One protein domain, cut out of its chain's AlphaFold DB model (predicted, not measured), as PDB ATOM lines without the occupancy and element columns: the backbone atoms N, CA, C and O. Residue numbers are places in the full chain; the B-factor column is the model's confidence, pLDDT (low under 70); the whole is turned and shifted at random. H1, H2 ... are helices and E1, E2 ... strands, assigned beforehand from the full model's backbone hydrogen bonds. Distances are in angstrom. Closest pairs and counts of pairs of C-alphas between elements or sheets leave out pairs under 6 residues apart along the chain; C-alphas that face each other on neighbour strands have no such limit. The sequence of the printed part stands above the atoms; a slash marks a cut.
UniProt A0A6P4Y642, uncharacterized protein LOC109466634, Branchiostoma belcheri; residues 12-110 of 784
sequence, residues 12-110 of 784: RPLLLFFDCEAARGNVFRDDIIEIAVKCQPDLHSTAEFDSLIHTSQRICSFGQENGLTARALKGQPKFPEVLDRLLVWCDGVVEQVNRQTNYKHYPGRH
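Overview. This is residues 12 to 110 of the 784 residues of the protein "uncharacterized protein LOC109466634" of Branchiostoma belcheri (UniProt A0A6P4Y642). One strongly twisted sheet of four strands forms a long slab, and the long helix H2 packs along one face of it. Beyond one end of the sheet, the short helix H1 and the unnamed stretch of residues 66 to 78 form a small head. The printed part has 99 residues, with the elements in the order E1, E2, E3, H1, H2, E4; the sheet is mixed, in the order E3, E2, E1, E4, and the class is mixed, helices and strands. It is a rod spanning 47 by 22 by 22 A, only just loose, close to compact, with a radius of gyration of the C-alphas of 15.3 A.

Along the chain. E1, residues 12 to 22, begins at C-alpha 12 (-7.689, -65.784, 39.020) and is 31.9 A long. E2, residues 32 to 40, measures 23.6 A, and E3 is residues 48 to 52. H1 is residues 61 to 65. H2, residues 79 to 101, measures 32.3 A from C-alpha 79 (-24.050, -45.394, 24.854). E4, residues 105 to 109, ends at C-alpha 109 (-11.686, -54.861, 38.169).

Arrangement. E1, E2 and E3 form a meander, each strand the antiparallel neighbour of the one before, with hairpins E1 and E2, and E2 and E3. N 17 and O 38 are 2.8 A apart, and N 37 and O 49 2.8 A. The edge strand E4 is parallel to E1 at 38 degrees, with N 14 and O 106 2.8 A apart. H2 is on the sheet, giving two layers, a helix on one face of a sheet; its closest C-alphas to E4 are Asn 98 and His 105, 5.9 A, and to E3 Ser 51 and Val 82, 6.9 A. H1 is not on the sheet and is apart from H2. Every O i to N i+4 pair is within hydrogen-bond range in H1, and 18 of 19 in H2.

Size, cuts and confidence. The C-alphas of Arg 58 and Asn 102 are the two farthest apart, 47.0 A. The printed part has no cut. The link from H1 to H2 is long, with 13 residues. Mean pLDDT of the printed part is 89.6; residues 108 to 110 are under 70.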
ATOM      1  N   ARG A  12      -8.702 -66.771  39.443       84.94
ATOM      2  CA  ARG A  12      -7.689 -65.784  39.020       84.94
ATOM      3  C   ARG A  12      -8.315 -64.491  38.473       84.94
ATOM      4  O   ARG A  12      -9.222 -64.560  37.645       84.94
ATOM      5  N   PRO A  13      -7.840 -63.296  38.870       86.62
ATOM      6  CA  PRO A  13      -8.351 -62.042  38.325       86.62
ATOM      7  C   PRO A  13      -7.872 -61.829  36.884       86.62
ATOM      8  O   PRO A  13      -6.670 -61.768  36.625       86.62
ATOM      9  N   LEU A  14      -8.811 -61.646  35.957       84.69
ATOM     10  CA  LEU A  14      -8.538 -61.185  34.597       84.69
ATOM     11  C   LEU A  14      -8.572 -59.655  34.557       84.69
ATOM     12  O   LEU A  14      -9.627 -59.070  34.784       84.69
ATOM     13  N   LEU A  15      -7.442 -58.995  34.307       88.12
ATOM     14  CA  LEU A  15      -7.351 -57.540  34.455       88.12
ATOM     15  C   LEU A  15      -7.897 -56.820  33.220       88.12
ATOM     16  O   LEU A  15      -7.266 -56.826  32.166       88.12
ATOM     17  N   LEU A  16      -9.043 -56.157  33.374       86.31
ATOM     18  CA  LEU A  16      -9.642 -55.315  32.337       86.31
ATOM     19  C   LEU A  16      -9.288 -53.840  32.580       86.31
ATOM     20  O   LEU A  16      -9.722 -53.239  33.566       86.31
ATOM     21  N   PHE A  17      -8.479 -53.271  31.689       86.44
ATOM     22  CA  PHE A  17      -8.068 -51.868  31.666       86.44
ATOM     23  C   PHE A  17      -9.044 -51.085  30.791       86.44
ATOM     24  O   PHE A  17      -9.171 -51.397  29.612       86.44
ATOM     25  N   PHE A  18      -9.711 -50.081  31.354       89.38
ATOM     26  CA  PHE A  18     -10.682 -49.237  30.653       89.38
ATOM     27  C   PHE A  18     -10.100 -47.838  30.450       89.38
ATOM     28  O   PHE A  18      -9.508 -47.288  31.382       89.38
ATOM     29  N   ASP A  19     -10.321 -47.266  29.271       90.06
ATOM     30  CA  ASP A  19     -10.092 -45.857  28.952       90.06
ATOM     31  C   ASP A  19     -11.331 -45.292  28.232       90.06
ATOM     32  O   ASP A  19     -12.064 -46.030  27.563       90.06
ATOM     33  N   CYS A  20     -11.623 -44.003  28.411       92.00
ATOM     34  CA  CYS A  20     -12.833 -43.393  27.857       92.00
ATOM     35  C   CYS A  20     -12.707 -41.878  27.651       92.00
ATOM     36  O   CYS A  20     -12.408 -41.128  28.584       92.00
ATOM     37  N   GLU A  21     -13.048 -41.417  26.449       91.44
ATOM     38  CA  GLU A  21     -13.088 -39.992  26.111       91.44
ATOM     39  C   GLU A  21     -14.519 -39.447  26.198       91.44
ATOM     40  O   GLU A  21     -15.499 -40.123  25.868       91.44
ATOM     41  N   ALA A  22     -14.649 -38.191  26.629       92.69
ATOM     42  CA  ALA A  22     -15.932 -37.512  26.811       92.69
ATOM     43  C   ALA A  22     -16.035 -36.258  25.940       92.69
ATOM     44  O   ALA A  22     -15.039 -35.579  25.689       92.69
ATOM     45  N   ALA A  23     -17.253 -35.903  25.519       93.31
ATOM     46  CA  ALA A  23     -17.493 -34.901  24.481       93.31
ATOM     47  C   ALA A  23     -16.801 -33.551  24.742       93.31
ATOM     48  O   ALA A  23     -16.394 -32.891  23.788       93.31
ATOM     49  N   ARG A  24     -16.612 -33.129  26.001       92.31
ATOM     50  CA  ARG A  24     -15.820 -31.925  26.324       92.31
ATOM     51  C   ARG A  24     -14.684 -32.162  27.319       92.31
ATOM     52  O   ARG A  24     -14.134 -31.198  27.846       92.31
ATOM     53  N   GLY A  25     -14.282 -33.418  27.501       82.38
ATOM     54  CA  GLY A  25     -13.186 -33.819  28.384       82.38
ATOM     55  C   GLY A  25     -13.567 -33.984  29.859       82.38
ATOM     56  O   GLY A  25     -12.674 -34.159  30.683       82.38
ATOM     57  N   ASN A  26     -14.856 -33.936  30.228       83.00
ATOM     58  CA  ASN A  26     -15.306 -34.253  31.584       83.00
ATOM     59  C   ASN A  26     -16.268 -35.453  31.594       83.00
ATOM     60  O   ASN A  26     -17.478 -35.299  31.438       83.00
ATOM     61  N   VAL A  27     -15.720 -36.643  31.859       78.06
ATOM     62  CA  VAL A  27     -16.448 -37.929  31.947       78.06
ATOM     63  C   VAL A  27     -17.584 -37.961  32.983       78.06
ATOM     64  O   VAL A  27     -18.416 -38.860  32.944       78.06
ATOM     65  N   PHE A  28     -17.652 -36.987  33.899       76.69
ATOM     66  CA  PHE A  28     -18.711 -36.874  34.909       76.69
ATOM     67  C   PHE A  28     -19.842 -35.906  34.515       76.69
ATOM     68  O   PHE A  28     -20.780 -35.724  35.294       76.69
ATOM     69  N   ARG A  29     -19.742 -35.210  33.371       80.06
ATOM     70  CA  ARG A  29     -20.687 -34.145  32.964       80.06
ATOM     71  C   ARG A  29     -21.038 -34.117  31.476       80.06
ATOM     72  O   ARG A  29     -22.113 -33.630  31.132       80.06
ATOM     73  N   ASP A  30     -20.149 -34.585  30.608       90.62
ATOM     74  CA  ASP A  30     -20.372 -34.664  29.165       90.62
ATOM     75  C   ASP A  30     -20.636 -36.120  28.738       90.62
ATOM     76  O   ASP A  30     -20.196 -37.054  29.406       90.62
ATOM     77  N   ASP A  31     -21.318 -36.323  27.606       93.56
ATOM     78  CA  ASP A  31     -21.518 -37.661  27.028       93.56
ATOM     79  C   ASP A  31     -20.166 -38.350  26.769       93.56
ATOM     80  O   ASP A  31     -19.258 -37.736  26.199       93.56
ATOM     81  N   ILE A  32     -20.051 -39.638  27.101       93.19
ATOM     82  CA  ILE A  32     -18.918 -40.474  26.679       93.19
ATOM     83  C   ILE A  32     -19.029 -40.711  25.164       93.19
ATOM     84  O   ILE A  32     -20.098 -41.069  24.667       93.19
ATOM     85  N   ILE A  33     -17.932 -40.483  24.435       96.25
ATOM     86  CA  ILE A  33     -17.866 -40.530  22.962       96.25
ATOM     87  C   ILE A  33     -17.013 -41.676  22.412       96.25
ATOM     88  O   ILE A  33     -17.092 -41.967  21.219       96.25
ATOM     89  N   GLU A  34     -16.230 -42.327  23.266       95.44
ATOM     90  CA  GLU A  34     -15.337 -43.439  22.936       95.44
ATOM     91  C   GLU A  34     -15.101 -44.264  24.207       95.44
ATOM     92  O   GLU A  34     -14.934 -43.692  25.289       95.44
ATOM     93  N   ILE A  35     -15.107 -45.591  24.086       93.81
ATOM     94  CA  ILE A  35     -14.672 -46.509  25.147       93.81
ATOM     95  C   ILE A  35     -13.708 -47.518  24.532       93.81
ATOM     96  O   ILE A  35     -14.099 -48.283  23.648       93.81
ATOM     97  N   ALA A  36     -12.490 -47.557  25.067       94.19
ATOM     98  CA  ALA A  36     -11.483 -48.558  24.753       94.19
ATOM     99  C   ALA A  36     -11.238 -49.443  25.983       94.19
ATOM    100  O   ALA A  36     -11.124 -48.949  27.107       94.19
ATOM    101  N   VAL A  37     -11.158 -50.760  25.795       92.12
ATOM    102  CA  VAL A  37     -10.905 -51.718  26.880       92.12
ATOM    103  C   VAL A  37      -9.876 -52.745  26.439       92.12
ATOM    104  O   VAL A  37     -10.039 -53.379  25.400       92.12
ATOM    105  N   LYS A  38      -8.828 -52.944  27.243       92.69
ATOM    106  CA  LYS A  38      -7.811 -53.977  27.019       92.69
ATOM    107  C   LYS A  38      -7.736 -54.961  28.180       92.69
ATOM    108  O   LYS A  38      -7.651 -54.574  29.342       92.69
ATOM    109  N   CYS A  39      -7.717 -56.246  27.859       90.44
ATOM    110  CA  CYS A  39      -7.544 -57.347  28.796       90.44
ATOM    111  C   CYS A  39      -6.055 -57.704  28.983       90.44
ATOM    112  O   CYS A  39      -5.274 -57.688  28.030       90.44
ATOM    113  N   GLN A  40      -5.662 -58.067  30.209       86.81
ATOM    114  CA  GLN A  40      -4.393 -58.737  30.508       86.81
ATOM    115  C   GLN A  40      -4.600 -60.010  31.354       86.81
ATOM    116  O   GLN A  40      -5.415 -59.986  32.281       86.81
ATOM    117  N   PRO A  41      -3.825 -61.093  31.119       82.12
ATOM    118  CA  PRO A  41      -2.710 -61.196  30.168       82.12
ATOM    119  C   PRO A  41      -3.134 -61.063  28.696       82.12
ATOM    120  O   PRO A  41      -4.243 -61.432  28.316       82.12
ATOM    121  N   ASP A  42      -2.247 -60.475  27.892       80.94
ATOM    122  CA  ASP A  42      -2.479 -60.120  26.486       80.94
ATOM    123  C   ASP A  42      -2.374 -61.373  25.602       80.94
ATOM    124  O   ASP A  42      -1.340 -61.663  24.999       80.94
ATOM    125  N   LEU A  43      -3.419 -62.203  25.656       73.62
ATOM    126  CA  LEU A  43      -3.414 -63.560  25.107       73.62
ATOM    127  C   LEU A  43      -3.738 -63.618  23.607       73.62
ATOM    128  O   LEU A  43      -3.321 -64.562  22.944       73.62
ATOM    129  N   HIS A  44      -4.469 -62.639  23.063       73.19
ATOM    130  CA  HIS A  44      -4.901 -62.608  21.660       73.19
ATOM    131  C   HIS A  44      -5.285 -61.197  21.205       73.19
ATOM    132  O   HIS A  44      -5.696 -60.371  22.006       73.19
ATOM    133  N   SER A  45      -5.333 -60.971  19.889       74.50
ATOM    134  CA  SER A  45      -5.893 -59.750  19.280       74.50
ATOM    135  C   SER A  45      -7.401 -59.536  19.513       74.50
ATOM    136  O   SER A  45      -7.949 -58.546  19.044       74.50
ATOM    137  N   THR A  46      -8.092 -60.462  20.186       79.06
ATOM    138  CA  THR A  46      -9.472 -60.297  20.681       79.06
ATOM    139  C   THR A  46      -9.530 -59.724  22.102       79.06
ATOM    140  O   THR A  46     -10.616 -59.411  22.581       79.06
ATOM    141  N   ALA A  47      -8.378 -59.550  22.763       85.75
ATOM    142  CA  ALA A  47      -8.235 -58.953  24.092       85.75
ATOM    143  C   ALA A  47      -8.379 -57.416  24.100       85.75
ATOM    144  O   ALA A  47      -8.154 -56.797  25.138       85.75
ATOM    145  N   GLU A  48      -8.773 -56.803  22.981       94.25
ATOM    146  CA  GLU A  48      -9.067 -55.374  22.854       94.25
ATOM    147  C   GLU A  48     -10.508 -55.162  22.351       94.25
ATOM    148  O   GLU A  48     -10.975 -55.857  21.445       94.25
ATOM    149  N   PHE A  49     -11.201 -54.192  22.947       94.50
ATOM    150  CA  PHE A  49     -12.491 -53.644  22.530       94.50
ATOM    151  C   PHE A  49     -12.322 -52.144  22.302       94.50
ATOM    152  O   PHE A  49     -11.700 -51.464  23.115       94.50
ATOM    153  N   ASP A  50     -12.916 -51.629  21.233       96.12
ATOM    154  CA  ASP A  50     -12.997 -50.203  20.923       96.12
ATOM    155  C   ASP A  50     -14.377 -49.932  20.308       96.12
ATOM    156  O   ASP A  50     -14.847 -50.682  19.444       96.12
ATOM    157  N   SER A  51     -15.050 -48.881  20.776       97.31
ATOM    158  CA  SER A  51     -16.254 -48.362  20.138       97.31
ATOM    159  C   SER A  51     -16.395 -46.859  20.355       97.31
ATOM    160  O   SER A  51     -16.598 -46.382  21.474       97.31
ATOM    161  N   LEU A  52     -16.463 -46.130  19.241       97.62
ATOM    162  CA  LEU A  52     -17.035 -44.788  19.196       97.62
ATOM    163  C   LEU A  52     -18.526 -44.818  19.565       97.62
ATOM    164  O   LEU A  52     -19.231 -45.801  19.313       97.62
ATOM    165  N   ILE A  53     -19.009 -43.711  20.128       96.44
ATOM    166  CA  ILE A  53     -20.365 -43.560  20.661       96.44
ATOM    167  C   ILE A  53     -21.021 -42.303  20.085       96.44
ATOM    168  O   ILE A  53     -20.413 -41.235  19.984       96.44
ATOM    169  N   HIS A  54     -22.290 -42.411  19.694       97.88
ATOM    170  CA  HIS A  54     -23.049 -41.273  19.196       97.88
ATOM    171  C   HIS A  54     -23.478 -40.327  20.326       97.88
ATOM    172  O   HIS A  54     -24.281 -40.693  21.184       97.88
ATOM    173  N   THR A  55     -23.026 -39.074  20.234       97.06
ATOM    174  CA  THR A  55     -23.505 -37.939  21.032       97.06
ATOM    175  C   THR A  55     -24.162 -36.871  20.150       97.06
ATOM    176  O   THR A  55     -23.813 -36.697  18.977       97.06
ATOM    177  N   SER A  56     -25.087 -36.108  20.736       96.75
ATOM    178  CA  SER A  56     -25.585 -34.836  20.193       96.75
ATOM    179  C   SER A  56     -24.809 -33.615  20.715       96.75
ATOM    180  O   SER A  56     -24.991 -32.504  20.208       96.75
ATOM    181  N   GLN A  57     -23.930 -33.794  21.708       96.50
ATOM    182  CA  GLN A  57     -23.114 -32.727  22.274       96.50
ATOM    183  C   GLN A  57     -22.026 -32.255  21.302       96.50
ATOM    184  O   GLN A  57     -21.414 -33.020  20.554       96.50
ATOM    185  N   ARG A  58     -21.729 -30.952  21.347       96.75
ATOM    186  CA  ARG A  58     -20.582 -30.375  20.638       96.75
ATOM    187  C   ARG A  58     -19.273 -30.862  21.266       96.75
ATOM    188  O   ARG A  58     -18.977 -30.477  22.397       96.75
ATOM    189  N   ILE A  59     -18.484 -31.589  20.476       96.94
ATOM    190  CA  ILE A  59     -17.134 -32.051  20.824       96.94
ATOM    191  C   ILE A  59     -16.195 -30.848  21.063       96.94
ATOM    192  O   ILE A  59     -16.262 -29.864  20.316       96.94
ATOM    193  N   CYS A  60     -15.312 -30.905  22.064       93.81
ATOM    194  CA  CYS A  60     -14.260 -29.905  22.307       93.81
ATOM    195  C   CYS A  60     -13.176 -29.888  21.208       93.81
ATOM    196  O   CYS A  60     -13.166 -30.733  20.314       93.81
ATOM    197  N   SER A  61     -12.252 -28.916  21.251       94.06
ATOM    198  CA  SER A  61     -11.164 -28.855  20.260       94.06
ATOM    199  C   SER A  61     -10.205 -30.040  20.382       94.06
ATOM    200  O   SER A  61      -9.830 -30.591  19.361       94.06
ATOM    201  N   PHE A  62      -9.900 -30.499  21.601       87.50
ATOM    202  CA  PHE A  62      -8.993 -31.628  21.841       87.50
ATOM    203  C   PHE A  62      -9.467 -32.920  21.154       87.50
ATOM    204  O   PHE A  62      -8.716 -33.513  20.383       87.50
ATOM    205  N   GLY A  63     -10.740 -33.298  21.321       89.31
ATOM    206  CA  GLY A  63     -11.317 -34.435  20.594       89.31
ATOM    207  C   GLY A  63     -11.254 -34.244  19.072       89.31
ATOM    208  O   GLY A  63     -10.853 -35.153  18.348       89.31
ATOM    209  N   GLN A  64     -11.556 -33.040  18.573       93.94
ATOM    210  CA  GLN A  64     -11.464 -32.728  17.139       93.94
ATOM    211  C   GLN A  64     -10.021 -32.788  16.600       93.94
ATOM    212  O   GLN A  64      -9.819 -33.230  15.471       93.94
ATOM    213  N   GLU A  65      -9.028 -32.377  17.393       93.06
ATOM    214  CA  GLU A  65      -7.593 -32.461  17.090       93.06
ATOM    215  C   GLU A  65      -7.116 -33.924  17.023       93.06
ATOM    216  O   GLU A  65      -6.309 -34.259  16.156       93.06
ATOM    217  N   ASN A  66      -7.692 -34.808  17.849       90.44
ATOM    218  CA  ASN A  66      -7.475 -36.262  17.811       90.44
ATOM    219  C   ASN A  66      -8.290 -36.984  16.711       90.44
ATOM    220  O   ASN A  66      -8.152 -38.191  16.531       90.44
ATOM    221  N   GLY A  67      -9.114 -36.268  15.937       94.00
ATOM    222  CA  GLY A  67      -9.908 -36.819  14.828       94.00
ATOM    223  C   GLY A  67     -11.357 -37.188  15.174       94.00
ATOM    224  O   GLY A  67     -12.138 -37.503  14.266       94.00
ATOM    225  N   LEU A  68     -11.764 -37.062  16.442       94.62
ATOM    226  CA  LEU A  68     -13.145 -37.229  16.896       94.62
ATOM    227  C   LEU A  68     -13.984 -36.040  16.419       94.62
ATOM    228  O   LEU A  68     -14.147 -35.015  17.082       94.62
ATOM    229  N   THR A  69     -14.497 -36.164  15.199       95.75
ATOM    230  CA  THR A  69     -15.378 -35.172  14.581       95.75
ATOM    231  C   THR A  69     -16.842 -35.549  14.777       95.75
ATOM    232  O   THR A  69     -17.209 -36.724  14.766       95.75
ATOM    233  N   ALA A  70     -17.730 -34.552  14.811       95.19
ATOM    234  CA  ALA A  70     -19.180 -34.782  14.846       95.19
ATOM    235  C   ALA A  70     -19.714 -35.550  13.612       95.19
ATOM    236  O   ALA A  70     -20.862 -35.984  13.599       95.19
ATOM    237  N   ARG A  71     -18.888 -35.732  12.566       96.25
ATOM    238  CA  ARG A  71     -19.170 -36.623  11.433       96.25
ATOM    239  C   ARG A  71     -18.768 -38.074  11.719       96.25
ATOM    240  O   ARG A  71     -19.506 -38.959  11.308       96.25
ATOM    241  N   ALA A  72     -17.653 -38.311  12.412       96.56
ATOM    242  CA  ALA A  72     -17.223 -39.648  12.829       96.56
ATOM    243  C   ALA A  72     -18.184 -40.264  13.861       96.56
ATOM    244  O   ALA A  72     -18.487 -41.448  13.775       96.56
ATOM    245  N   LEU A  73     -18.731 -39.442  14.767       97.31
ATOM    246  CA  LEU A  73     -19.735 -39.867  15.753       97.31
ATOM    247  C   LEU A  73     -21.177 -39.916  15.203       97.31
ATOM    248  O   LEU A  73     -22.107 -40.259  15.933       97.31
ATOM    249  N   LYS A  74     -21.421 -39.560  13.931       97.06
ATOM    250  CA  LYS A  74     -22.774 -39.571  13.349       97.06
ATOM    251  C   LYS A  74     -23.105 -40.948  12.775       97.06
ATOM    252  O   LYS A  74     -22.548 -41.338  11.755       97.06
ATOM    253  N   GLY A  75     -24.087 -41.620  13.375       97.06
ATOM    254  CA  GLY A  75     -24.491 -42.977  12.985       97.06
ATOM    255  C   GLY A  75     -23.728 -44.085  13.714       97.06
ATOM    256  O   GLY A  75     -23.908 -45.251  13.379       97.06
ATOM    257  N   GLN A  76     -22.913 -43.727  14.710       98.12
ATOM    258  CA  GLN A  76     -22.400 -44.677  15.695       98.12
ATOM    259  C   GLN A  76     -23.538 -45.189  16.600       98.12
ATOM    260  O   GLN A  76     -24.578 -44.526  16.698       98.12
ATOM    261  N   PRO A  77     -23.367 -46.343  17.267       98.06
ATOM    262  CA  PRO A  77     -24.283 -46.788  18.317       98.06
ATOM    263  C   PRO A  77     -24.402 -45.773  19.465       98.06
ATOM    264  O   PRO A  77     -23.483 -44.993  19.731       98.06
ATOM    265  N   LYS A  78     -25.533 -45.786  20.174       96.94
ATOM    266  CA  LYS A  78     -25.713 -44.996  21.408       96.94
ATOM    267  C   LYS A  78     -25.014 -45.661  22.596       96.94
ATOM    268  O   LYS A  78     -24.810 -46.868  22.592       96.94
ATOM    269  N   PHE A  79     -24.741 -44.895  23.655       92.06
ATOM    270  CA  PHE A  79     -24.050 -45.394  24.854       92.06
ATOM    271  C   PHE A  79     -24.603 -46.727  25.417       92.06
ATOM    272  O   PHE A  79     -23.789 -47.621  25.638       92.06
ATOM    273  N   PRO A  80     -25.929 -46.944  25.576       91.88
ATOM    274  CA  PRO A  80     -26.445 -48.235  26.049       91.88
ATOM    275  C   PRO A  80     -26.113 -49.396  25.100       91.88
ATOM    276  O   PRO A  80     -25.638 -50.433  25.538       91.88
ATOM    277  N   GLU A  81     -26.255 -49.185  23.787       94.94
ATOM    278  CA  GLU A  81     -25.957 -50.189  22.755       94.94
ATOM    279  C   GLU A  81     -24.462 -50.561  22.708       94.94
ATOM    280  O   GLU A  81     -24.113 -51.641  22.236       94.94
ATOM    281  N   VAL A  82     -23.579 -49.660  23.153       91.75
ATOM    282  CA  VAL A  82     -22.134 -49.908  23.297       91.75
ATOM    283  C   VAL A  82     -21.834 -50.633  24.602       91.75
ATOM    284  O   VAL A  82     -21.045 -51.577  24.596       91.75
ATOM    285  N   LEU A  83     -22.490 -50.246  25.697       89.19
ATOM    286  CA  LEU A  83     -22.360 -50.905  26.994       89.19
ATOM    287  C   LEU A  83     -22.809 -52.375  26.924       89.19
ATOM    288  O   LEU A  83     -22.082 -53.245  27.394       89.19
ATOM    289  N   ASP A  84     -23.929 -52.666  26.260       89.94
ATOM    290  CA  ASP A  84     -24.410 -54.036  26.038       89.94
ATOM    291  C   ASP A  84     -23.378 -54.882  25.266       89.94
ATOM    292  O   ASP A  84     -23.071 -56.013  25.649       89.94
ATOM    293  N   ARG A  85     -22.778 -54.322  24.202       95.50
ATOM    294  CA  ARG A  85     -21.712 -54.990  23.424       95.50
ATOM    295  C   ARG A  85     -20.453 -55.220  24.252       95.50
ATOM    296  O   ARG A  85     -19.830 -56.267  24.112       95.50
ATOM    297  N   LEU A  86     -20.081 -54.253  25.088       90.25
ATOM    298  CA  LEU A  86     -18.913 -54.340  25.958       90.25
ATOM    299  C   LEU A  86     -19.089 -55.425  27.027       90.25
ATOM    300  O   LEU A  86     -18.158 -56.182  27.277       90.25
ATOM    301  N   LEU A  87     -20.279 -55.550  27.621       88.25
ATOM    302  CA  LEU A  87     -20.580 -56.615  28.582       88.25
ATOM    303  C   LEU A  87     -20.501 -58.002  27.921       88.25
ATOM    304  O   LEU A  87     -19.781 -58.868  28.414       88.25
ATOM    305  N   VAL A  88     -21.126 -58.178  26.750       93.19
ATOM    306  CA  VAL A  88     -21.041 -59.430  25.969       93.19
ATOM    307  C   VAL A  88     -19.596 -59.754  25.551       93.19
ATOM    308  O   VAL A  88     -19.197 -60.919  25.552       93.19
ATOM    309  N   TRP A  89     -18.787 -58.741  25.222       94.12
ATOM    310  CA  TRP A  89     -17.359 -58.922  24.941       94.12
ATOM    311  C   TRP A  89     -16.570 -59.342  26.189       94.12
ATOM    312  O   TRP A  89     -15.771 -60.272  26.102       94.12
ATOM    313  N   CYS A  90     -16.820 -58.728  27.353       89.69
ATOM    314  CA  CYS A  90     -16.182 -59.106  28.618       89.69
ATOM    315  C   CYS A  90     -16.433 -60.582  28.954       89.69
ATOM    316  O   CYS A  90     -15.483 -61.307  29.255       89.69
ATOM    317  N   ASP A  91     -17.683 -61.043  28.849       90.62
ATOM    318  CA  ASP A  91     -18.050 -62.443  29.095       90.62
ATOM    319  C   ASP A  91     -17.354 -63.389  28.102       90.62
ATOM    320  O   ASP A  91     -16.755 -64.393  28.500       90.62
ATOM    321  N   GLY A  92     -17.353 -63.041  26.808       92.38
ATOM    322  CA  GLY A  92     -16.683 -63.817  25.760       92.38
ATOM    323  C   GLY A  92     -15.162 -63.902  25.933       92.38
ATOM    324  O   GLY A  92     -14.575 -64.964  25.709       92.38
ATOM    325  N   VAL A  93     -14.516 -62.820  26.381       91.81
ATOM    326  CA  VAL A  93     -13.076 -62.790  26.683       91.81
ATOM    327  C   VAL A  93     -12.756 -63.603  27.938       91.81
ATOM    328  O   VAL A  93     -11.803 -64.380  27.911       91.81
ATOM    329  N   VAL A  94     -13.566 -63.527  28.999       90.31
ATOM    330  CA  VAL A  94     -13.410 -64.399  30.180       90.31
ATOM    331  C   VAL A  94     -13.549 -65.875  29.781       90.31
ATOM    332  O   VAL A  94     -12.696 -66.689  30.136       90.31
ATOM    333  N   GLU A  95     -14.549 -66.235  28.971       91.00
ATOM    334  CA  GLU A  95     -14.717 -67.605  28.468       91.00
ATOM    335  C   GLU A  95     -13.544 -68.046  27.563       91.00
ATOM    336  O   GLU A  95     -13.084 -69.190  27.628       91.00
ATOM    337  N   GLN A  96     -13.020 -67.154  26.713       90.44
ATOM    338  CA  GLN A  96     -11.834 -67.420  25.890       90.44
ATOM    339  C   GLN A  96     -10.595 -67.681  26.757       90.44
ATOM    340  O   GLN A  96      -9.919 -68.691  26.558       90.44
ATOM    341  N   VAL A  97     -10.308 -66.819  27.735       90.38
ATOM    342  CA  VAL A  97      -9.126 -66.955  28.597       90.38
ATOM    343  C   VAL A  97      -9.225 -68.189  29.492       90.38
ATOM    344  O   VAL A  97      -8.233 -68.904  29.646       90.38
ATOM    345  N   ASN A  98     -10.415 -68.526  29.993       90.69
ATOM    346  CA  ASN A  98     -10.641 -69.754  30.763       90.69
ATOM    347  C   ASN A  98     -10.330 -71.007  29.930       90.69
ATOM    348  O   ASN A  98      -9.591 -71.881  30.387       90.69
ATOM    349  N   ARG A  99     -10.796 -71.056  28.672       91.81
ATOM    350  CA  ARG A  99     -10.477 -72.145  27.727       91.81
ATOM    351  C   ARG A  99      -8.993 -72.214  27.355       91.81
ATOM    352  O   ARG A  99      -8.475 -73.310  27.172       91.81
ATOM    353  N   GLN A 100      -8.309 -71.076  27.226       91.06
ATOM    354  CA  GLN A 100      -6.900 -71.031  26.805       91.06
ATOM    355  C   GLN A 100      -5.903 -71.311  27.937       91.06
ATOM    356  O   GLN A 100      -4.815 -71.821  27.679       91.06
ATOM    357  N   THR A 101      -6.251 -70.978  29.180       89.38
ATOM    358  CA  THR A 101      -5.342 -71.089  30.336       89.38
ATOM    359  C   THR A 101      -5.617 -72.295  31.231       89.38
ATOM    360  O   THR A 101      -4.744 -72.660  32.016       89.38
ATOM    361  N   ASN A 102      -6.805 -72.904  31.130       90.06
ATOM    362  CA  ASN A 102      -7.294 -73.968  32.014       90.06
ATOM    363  C   ASN A 102      -7.356 -73.571  33.511       90.06
ATOM    364  O   ASN A 102      -7.251 -74.423  34.388       90.06
ATOM    365  N   TYR A 103      -7.561 -72.282  33.806       88.19
ATOM    366  CA  TYR A 103      -7.910 -71.784  35.144       88.19
ATOM    367  C   TYR A 103      -9.235 -71.020  35.090       88.19
ATOM    368  O   TYR A 103      -9.502 -70.313  34.114       88.19
ATOM    369  N   LYS A 104     -10.033 -71.102  36.161       88.25
ATOM    370  CA  LYS A 104     -11.226 -70.264  36.329       88.25
ATOM    371  C   LYS A 104     -10.783 -68.812  36.561       88.25
ATOM    372  O   LYS A 104     -10.367 -68.457  37.659       88.25
ATOM    373  N   HIS A 105     -10.876 -67.959  35.548       87.44
ATOM    374  CA  HIS A 105     -10.760 -66.516  35.729       87.44
ATOM    375  C   HIS A 105     -12.130 -65.873  35.931       87.44
ATOM    376  O   HIS A 105     -13.138 -66.316  35.375       87.44
ATOM    377  N   TYR A 106     -12.128 -64.782  36.692       83.31
ATOM    378  CA  TYR A 106     -13.230 -63.830  36.813       83.31
ATOM    379  C   TYR A 106     -12.785 -62.462  36.271       83.31
ATOM    380  O   TYR A 106     -11.586 -62.170  36.306       83.31
ATOM    381  N   PRO A 107     -13.701 -61.596  35.793       75.50
ATOM    382  CA  PRO A 107     -13.354 -60.237  35.382       75.50
ATOM    383  C   PRO A 107     -12.885 -59.424  36.600       75.50
ATOM    384  O   PRO A 107     -13.672 -58.908  37.398       75.50
ATOM    385  N   GLY A 108     -11.568 -59.336  36.759       62.12
ATOM    386  CA  GLY A 108     -10.904 -58.584  37.807       62.12
ATOM    387  C   GLY A 108     -10.941 -57.100  37.474       62.12
ATOM    388  O   GLY A 108     -10.267 -56.640  36.551       62.12
ATOM    389  N   ARG A 109     -11.709 -56.327  38.253       56.78
ATOM    390  CA  ARG A 109     -11.686 -54.861  38.169       56.78
ATOM    391  C   ARG A 109     -10.241 -54.389  38.326       56.78
ATOM    392  O   ARG A 109      -9.595 -54.729  39.317       56.78
ATOM    393  N   HIS A 110      -9.743 -53.614  37.361       52.94
ATOM    394  CA  HIS A 110      -8.415 -53.013  37.453       52.94
ATOM    395  C   HIS A 110      -8.264 -52.273  38.788       52.94
ATOM    396  O   HIS A 110      -9.223 -51.672  39.277       52.94
TER     397      HIS A 110